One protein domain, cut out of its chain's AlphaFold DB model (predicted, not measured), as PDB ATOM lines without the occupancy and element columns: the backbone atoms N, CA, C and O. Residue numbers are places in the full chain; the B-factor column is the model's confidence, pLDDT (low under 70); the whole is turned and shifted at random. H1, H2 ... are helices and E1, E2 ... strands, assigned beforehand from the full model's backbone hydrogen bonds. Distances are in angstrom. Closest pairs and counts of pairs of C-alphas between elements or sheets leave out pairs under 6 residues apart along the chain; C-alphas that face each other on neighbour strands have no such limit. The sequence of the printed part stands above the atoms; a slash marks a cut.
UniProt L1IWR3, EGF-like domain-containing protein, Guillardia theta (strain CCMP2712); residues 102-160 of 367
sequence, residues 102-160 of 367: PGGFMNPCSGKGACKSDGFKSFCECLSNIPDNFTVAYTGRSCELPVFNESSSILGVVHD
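AT A GLANCE: This is residues 102 to 160 of the 367 residues of the protein "EGF-like domain-containing protein" of Guillardia theta (strain CCMP2712) (UniProt L1IWR3). With little regular structure, this is a loose pair of two-stranded hairpins, E1-E2 and E3-E4, one after the other, with the short helix H1 beside the first and residues 150 to 155 of the tail sticking out. The printed part has 59 residues, 20 of them in named elements, in the order H1, E1, E2, E3, E4, mostly strand, with both sheets antiparallel. The radius of gyration of the C-alphas is 13.0 A, and the spans are 39 by 27 by 21 A.

HOW THE PARTS SIT: Look first at H1, residues 108 to 111, too short for any O i to N i+4 pair; its one O i to N i+3 pair is within range. Its closest C-alpha pair with E2, residues 122 to 126, is Cys 109 and Cys 124, 5.6 A. E1, residues 113 to 117, and E2 form a hairpin; N 114 and O 125, 2.9 A apart, are within hydrogen-bond range. E2 and E3, residues 137 to 139, are closest at the C-alphas of Cys 126 and Tyr 138, 5.5 A. In the hairpin of E3 and E4, residues 145 to 147, find N 139 and O 145, 2.8 A.

IN THESE COORDINATES: Find C-alpha 108 at (167.034, 143.853, 109.465), where H1 begins. E1 and E2 each measure 12.9 A; E4 ends at C-alpha 147 (156.168, 135.880, 96.928).

THE WHOLE: The printed part has no cut. Residues 129 to 135 and 149 to 160 have pLDDT under 70.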
ATOM      1  N   PRO A 102     165.594 139.437 112.909       93.62
ATOM      2  CA  PRO A 102     166.017 138.563 111.813       93.62
ATOM      3  C   PRO A 102     166.662 139.381 110.679       93.62
ATOM      4  O   PRO A 102     166.199 140.478 110.373       93.62
ATOM      5  N   GLY A 103     167.757 138.890 110.092       88.56
ATOM      6  CA  GLY A 103     168.636 139.674 109.203       88.56
ATOM      7  C   GLY A 103     169.719 140.505 109.923       88.56
ATOM      8  O   GLY A 103     170.651 140.986 109.279       88.56
ATOM      9  N   GLY A 104     169.649 140.608 111.254       90.25
ATOM     10  CA  GLY A 104     170.655 141.233 112.115       90.25
ATOM     11  C   GLY A 104     170.728 142.759 112.013       90.25
ATOM     12  O   GLY A 104     169.933 143.399 111.325       90.25
ATOM     13  N   PHE A 105     171.724 143.347 112.683       89.31
ATOM     14  CA  PHE A 105     171.977 144.799 112.665       89.31
ATOM     15  C   PHE A 105     172.132 145.398 111.251       89.31
ATOM     16  O   PHE A 105     171.629 146.488 110.984       89.31
ATOM     17  N   MET A 106     172.836 144.711 110.343       89.25
ATOM     18  CA  MET A 106     173.207 145.268 109.030       89.25
ATOM     19  C   MET A 106     172.072 145.290 108.002       89.25
ATOM     20  O   MET A 106     172.070 146.166 107.139       89.25
ATOM     21  N   ASN A 107     171.141 144.334 108.045       91.75
ATOM     22  CA  ASN A 107     170.036 144.269 107.088       91.75
ATOM     23  C   ASN A 107     168.765 143.674 107.731       91.75
ATOM     24  O   ASN A 107     168.334 142.573 107.364       91.75
ATOM     25  N   PRO A 108     168.173 144.367 108.721       93.00
ATOM     26  CA  PRO A 108     167.034 143.853 109.465       93.00
ATOM     27  C   PRO A 108     165.827 143.647 108.553       93.00
ATOM     28  O   PRO A 108     165.476 144.506 107.741       93.00
ATOM     29  N   CYS A 109     165.204 142.477 108.678       93.81
ATOM     30  CA  CYS A 109     164.117 142.014 107.818       93.81
ATOM     31  C   CYS A 109     164.438 142.139 106.318       93.81
ATOM     32  O   CYS A 109     163.554 142.458 105.523       93.81
ATOM     33  N   SER A 110     165.715 141.970 105.946       92.12
ATOM     34  CA  SER A 110     166.255 142.128 104.587       92.12
ATOM     35  C   SER A 110     165.954 143.484 103.917       92.12
ATOM     36  O   SER A 110     166.084 143.607 102.698       92.12
ATOM     37  N   GLY A 111     165.529 144.498 104.683       90.94
ATOM     38  CA  GLY A 111     164.989 145.755 104.155       90.94
ATOM     39  C   GLY A 111     163.606 145.612 103.496       90.94
ATOM     40  O   GLY A 111     163.197 146.484 102.731       90.94
ATOM     41  N   LYS A 112     162.900 144.502 103.751       90.69
ATOM     42  CA  LYS A 112     161.629 144.078 103.127       90.69
ATOM     43  C   LYS A 112     160.475 143.893 104.124       90.69
ATOM     44  O   LYS A 112     159.423 143.365 103.764       90.69
ATOM     45  N   GLY A 113     160.648 144.326 105.369       90.38
ATOM     46  CA  GLY A 113     159.629 144.246 106.414       90.38
ATOM     47  C   GLY A 113     159.940 145.133 107.615       90.38
ATOM     48  O   GLY A 113     161.057 145.629 107.761       90.38
ATOM     49  N   ALA A 114     158.949 145.317 108.484       91.75
ATOM     50  CA  ALA A 114     159.118 145.980 109.771       91.75
ATOM     51  C   ALA A 114     159.532 144.959 110.841       91.75
ATOM     52  O   ALA A 114     158.932 143.890 110.956       91.75
ATOM     53  N   CYS A 115     160.530 145.288 111.661       94.06
ATOM     54  CA  CYS A 115     160.884 144.459 112.812       94.06
ATOM     55  C   CYS A 115     159.976 144.786 114.007       94.06
ATOM     56  O   CYS A 115     159.886 145.939 114.430       94.06
ATOM     57  N   LYS A 116     159.320 143.765 114.562       93.50
ATOM     58  CA  LYS A 116     158.411 143.848 115.715       93.50
ATOM     59  C   LYS A 116     158.800 142.819 116.783       93.50
ATOM     60  O   LYS A 116     159.656 141.964 116.554       93.50
ATOM     61  N   SER A 117     158.186 142.906 117.963       94.06
ATOM     62  CA  SER A 117     158.459 141.989 119.074       94.06
ATOM     63  C   SER A 117     157.223 141.676 119.914       94.06
ATOM     64  O   SER A 117     156.564 142.598 120.390       94.06
ATOM     65  N   ASP A 118     156.996 140.395 120.209       91.88
ATOM     66  CA  ASP A 118     155.905 139.905 121.074       91.88
ATOM     67  C   ASP A 118     156.280 139.935 122.574       91.88
ATOM     68  O   ASP A 118     155.844 139.094 123.356       91.88
ATOM     69  N   GLY A 119     157.206 140.809 122.982       86.81
ATOM     70  CA  GLY A 119     157.782 140.854 124.337       86.81
ATOM     71  C   GLY A 119     158.739 139.700 124.694       86.81
ATOM     72  O   GLY A 119     159.621 139.893 125.523       86.81
ATOM     73  N   PHE A 120     158.620 138.534 124.048       87.94
ATOM     74  CA  PHE A 120     159.480 137.357 124.272       87.94
ATOM     75  C   PHE A 120     160.485 137.073 123.144       87.94
ATOM     76  O   PHE A 120     161.419 136.295 123.329       87.94
ATOM     77  N   LYS A 121     160.268 137.648 121.957       90.44
ATOM     78  CA  LYS A 121     161.076 137.439 120.747       90.44
ATOM     79  C   LYS A 121     160.910 138.611 119.783       90.44
ATOM     80  O   LYS A 121     159.875 139.279 119.802       90.44
ATOM     81  N   SER A 122     161.877 138.782 118.891       94.44
ATOM     82  CA  SER A 122     161.751 139.557 117.655       94.44
ATOM     83  C   SER A 122     161.127 138.721 116.527       94.44
ATOM     84  O   SER A 122     161.251 137.491 116.490       94.44
ATOM     85  N   PHE A 123     160.477 139.392 115.579       94.25
ATOM     86  CA  PHE A 123     160.047 138.829 114.299       94.25
ATOM     87  C   PHE A 123     159.959 139.926 113.229       94.25
ATOM     88  O   PHE A 123     159.967 141.117 113.540       94.25
ATOM     89  N   CYS A 124     159.872 139.515 111.966       94.50
ATOM     90  CA  CYS A 124     159.685 140.417 110.838       94.50
ATOM     91  C   CYS A 124     158.250 140.345 110.314       94.50
ATOM     92  O   CYS A 124     157.751 139.270 109.988       94.50
ATOM     93  N   GLU A 125     157.602 141.499 110.216       93.25
ATOM     94  CA  GLU A 125     156.334 141.693 109.522       93.25
ATOM     95  C   GLU A 125     156.649 142.143 108.090       93.25
ATOM     96  O   GLU A 125     157.029 143.291 107.847       93.25
ATOM     97  N   CYS A 126     156.586 141.207 107.146       91.50
ATOM     98  CA  CYS A 126     157.009 141.443 105.769       91.50
ATOM     99  C   CYS A 126     156.008 142.293 104.978       91.50
ATOM    100  O   CYS A 126     154.789 142.202 105.165       91.50
ATOM    101  N   LEU A 127     156.531 143.102 104.052       87.81
ATOM    102  CA  LEU A 127     155.719 143.903 103.139       87.81
ATOM    103  C   LEU A 127     154.846 142.981 102.278       87.81
ATOM    104  O   LEU A 127     155.347 142.109 101.567       87.81
ATOM    105  N   SER A 128     153.533 143.177 102.384       75.19
ATOM    106  CA  SER A 128     152.503 142.284 101.832       75.19
ATOM    107  C   SER A 128     151.369 143.013 101.101       75.19
ATOM    108  O   SER A 128     150.580 142.363 100.424       75.19
ATOM    109  N   ASN A 129     151.291 144.344 101.203       62.94
ATOM    110  CA  ASN A 129     150.332 145.182 100.482       62.94
ATOM    111  C   ASN A 129     150.954 146.543 100.145       62.94
ATOM    112  O   ASN A 129     151.322 147.293 101.048       62.94
ATOM    113  N   ILE A 130     150.994 146.879  98.858       60.34
ATOM    114  CA  ILE A 130     151.092 148.246  98.329       60.34
ATOM    115  C   ILE A 130     150.063 148.292  97.181       60.34
ATOM    116  O   ILE A 130     149.956 147.304  96.452       60.34
ATOM    117  N   PRO A 131     149.243 149.352  97.039       56.72
ATOM    118  CA  PRO A 131     148.136 149.372  96.070       56.72
ATOM    119  C   PRO A 131     148.590 149.409  94.602       56.72
ATOM    120  O   PRO A 131     147.789 149.156  93.703       56.72
ATOM    121  N   ASP A 132     149.865 149.708  94.353       55.81
ATOM    122  CA  ASP A 132     150.455 149.753  93.022       55.81
ATOM    123  C   ASP A 132     150.875 148.343  92.573       55.81
ATOM    124  O   ASP A 132     151.675 147.674  93.229       55.81
ATOM    125  N   ASN A 133     150.352 147.905  91.421       53.22
ATOM    126  CA  ASN A 133     150.403 146.536  90.871       53.22
ATOM    127  C   ASN A 133     151.805 146.062  90.392       53.22
ATOM    128  O   ASN A 133     151.944 145.445  89.339       53.22
ATOM    129  N   PHE A 134     152.860 146.399  91.131       59.72
ATOM    130  CA  PHE A 134     154.264 146.145  90.792       59.72
ATOM    131  C   PHE A 134     155.090 145.612  91.977       59.72
ATOM    132  O   PHE A 134     156.224 145.166  91.802       59.72
ATOM    133  N   THR A 135     154.562 145.661  93.203       65.69
ATOM    134  CA  THR A 135     155.360 145.373  94.397       65.69
ATOM    135  C   THR A 135     155.337 143.894  94.758       65.69
ATOM    136  O   THR A 135     154.315 143.359  95.188       65.69
ATOM    137  N   VAL A 136     156.494 143.249  94.637       72.69
ATOM    138  CA  VAL A 136     156.731 141.896  95.150       72.69
ATOM    139  C   VAL A 136     156.493 141.886  96.664       72.69
ATOM    140  O   VAL A 136     157.144 142.634  97.394       72.69
ATOM    141  N   ALA A 137     155.563 141.051  97.130       84.12
ATOM    142  CA  ALA A 137     155.399 140.767  98.554       84.12
ATOM    143  C   ALA A 137     156.528 139.841  99.037       84.12
ATOM    144  O   ALA A 137     157.104 139.105  98.237       84.12
ATOM    145  N   TYR A 138     156.856 139.856 100.329       87.75
ATOM    146  CA  TYR A 138     157.971 139.072 100.877       87.75
ATOM    147  C   TYR A 138     157.542 138.133 102.010       87.75
ATOM    148  O   TYR A 138     156.549 138.366 102.696       87.75
ATOM    149  N   THR A 139     158.300 137.052 102.200       88.88
ATOM    150  CA  THR A 139     158.062 136.004 103.202       88.88
ATOM    151  C   THR A 139     159.381 135.374 103.682       88.88
ATOM    152  O   THR A 139     160.475 135.793 103.294       88.88
ATOM    153  N   GLY A 140     159.293 134.373 104.557       90.19
ATOM    154  CA  GLY A 140     160.433 133.801 105.277       90.19
ATOM    155  C   GLY A 140     160.761 134.575 106.558       90.19
ATOM    156  O   GLY A 140     160.269 135.679 106.788       90.19
ATOM    157  N   ARG A 141     161.598 133.986 107.424       91.25
ATOM    158  CA  ARG A 141     161.852 134.499 108.787       91.25
ATOM    159  C   ARG A 141     162.448 135.911 108.797       91.25
ATOM    160  O   ARG A 141     162.213 136.651 109.752       91.25
ATOM    161  N   SER A 142     163.190 136.261 107.747       93.75
ATOM    162  CA  SER A 142     163.833 137.566 107.568       93.75
ATOM    163  C   SER A 142     163.271 138.366 106.388       93.75
ATOM    164  O   SER A 142     163.907 139.326 105.981       93.75
ATOM    165  N   CYS A 143     162.113 137.997 105.821       92.69
ATOM    166  CA  CYS A 143     161.578 138.584 104.577       92.69
ATOM    167  C   CYS A 143     162.517 138.447 103.356       92.69
ATOM    168  O   CYS A 143     162.524 139.286 102.456       92.69
ATOM    169  N   GLU A 144     163.321 137.384 103.334       91.38
ATOM    170  CA  GLU A 144     164.329 137.112 102.302       91.38
ATOM    171  C   GLU A 144     163.745 136.504 101.014       91.38
ATOM    172  O   GLU A 144     164.352 136.615  99.948       91.38
ATOM    173  N   LEU A 145     162.563 135.879 101.093       89.38
ATOM    174  CA  LEU A 145     161.929 135.182  99.976       89.38
ATOM    175  C   LEU A 145     160.877 136.077  99.300       89.38
ATOM    176  O   LEU A 145     159.968 136.548  99.987       89.38
ATOM    177  N   PRO A 146     160.937 136.297  97.976       86.25
ATOM    178  CA  PRO A 146     159.852 136.932  97.237       86.25
ATOM    179  C   PRO A 146     158.643 135.992  97.109       86.25
ATOM    180  O   PRO A 146     158.790 134.792  96.880       86.25
ATOM    181  N   VAL A 147     157.440 136.552  97.209       83.06
ATOM    182  CA  VAL A 147     156.168 135.880  96.928       83.06
ATOM    183  C   VAL A 147     155.752 136.235  95.505       83.06
ATOM    184  O   VAL A 147     155.338 137.363  95.229       83.06
ATOM    185  N   PHE A 148     155.861 135.269  94.596       72.25
ATOM    186  CA  PHE A 148     155.337 135.389  93.238       72.25
ATOM    187  C   PHE A 148     153.855 135.011  93.226       72.25
ATOM    188  O   PHE A 148     153.473 133.972  93.760       72.25
ATOM    189  N   ASN A 149     153.020 135.857  92.627       60.38
ATOM    190  CA  ASN A 149     151.594 135.590  92.456       60.38
ATOM    191  C   ASN A 149     151.376 134.950  91.073       60.38
ATOM    192  O   ASN A 149     151.979 135.400  90.098       60.38
ATOM    193  N   GLU A 150     150.539 133.915  90.951       51.78
ATOM    194  CA  GLU A 150     150.462 133.102  89.715       51.78
ATOM    195  C   GLU A 150     149.933 133.862  88.481       51.78
ATOM    196  O   GLU A 150     150.062 133.383  87.354       51.78
ATOM    197  N   SER A 151     149.413 135.080  88.657       53.28
ATOM    198  CA  SER A 151     149.091 136.003  87.561       53.28
ATOM    199  C   SER A 151     150.318 136.486  86.768       53.28
ATOM    200  O   SER A 151     150.160 136.917  85.627       53.28
ATOM    201  N   SER A 152     151.535 136.388  87.320       49.56
ATOM    202  CA  SER A 152     152.791 136.586  86.585       49.56
ATOM    203  C   SER A 152     153.452 135.239  86.283       49.56
ATOM    204  O   SER A 152     154.238 134.719  87.075       49.56
ATOM    205  N   SER A 153     153.138 134.668  85.122       46.44
ATOM    206  CA  SER A 153     153.638 133.360  84.701       46.44
ATOM    207  C   SER A 153     155.143 133.368  84.386       46.44
ATOM    208  O   SER A 153     155.527 133.744  83.279       46.44
ATOM    209  N   ILE A 154     155.979 132.878  85.308       45.12
ATOM    210  CA  ILE A 154     157.266 132.216  85.026       45.12
ATOM    211  C   ILE A 154     157.564 131.190  86.137       45.12
ATOM    212  O   ILE A 154     157.510 131.482  87.325       45.12
ATOM    213  N   LEU A 155     157.880 129.976  85.688       49.72
ATOM    214  CA  LEU A 155     158.366 128.789  86.401       49.72
ATOM    215  C   LEU A 155     159.151 129.051  87.719       49.72
ATOM    216  O   LEU A 155     160.307 129.466  87.660       49.72
ATOM    217  N   GLY A 156     158.593 128.707  88.894       39.34
ATOM    218  CA  GLY A 156     159.315 128.873  90.173       39.34
ATOM    219  C   GLY A 156     158.677 128.279  91.444       39.34
ATOM    220  O   GLY A 156     158.010 128.988  92.178       39.34
ATOM    221  N   VAL A 157     158.968 126.999  91.723       40.50
ATOM    222  CA  VAL A 157     158.990 126.321  93.050       40.50
ATOM    223  C   VAL A 157     157.906 126.689  94.088       40.50
ATOM    224  O   VAL A 157     158.034 127.648  94.846       40.50
ATOM    225  N   VAL A 158     156.936 125.784  94.281       42.34
ATOM    226  CA  VAL A 158     156.148 125.725  95.528       42.34
ATOM    227  C   VAL A 158     157.055 125.267  96.674       42.34
ATOM    228  O   VAL A 158     157.448 124.101  96.724       42.34
ATOM    229  N   HIS A 159     157.362 126.161  97.615       39.31
ATOM    230  CA  HIS A 159     157.923 125.777  98.910       39.31
ATOM    231  C   HIS A 159     156.799 125.383  99.877       39.31
ATOM    232  O   HIS A 159     155.845 126.132 100.077       39.31
ATOM    233  N   ASP A 160     156.918 124.197 100.473       43.75
ATOM    234  CA  ASP A 160     155.949 123.666 101.432       43.75
ATOM    235  C   ASP A 160     155.874 124.523 102.708       43.75
ATOM    236  O   ASP A 160     156.837 124.622 103.465       43.75
TER     237      ASP A 160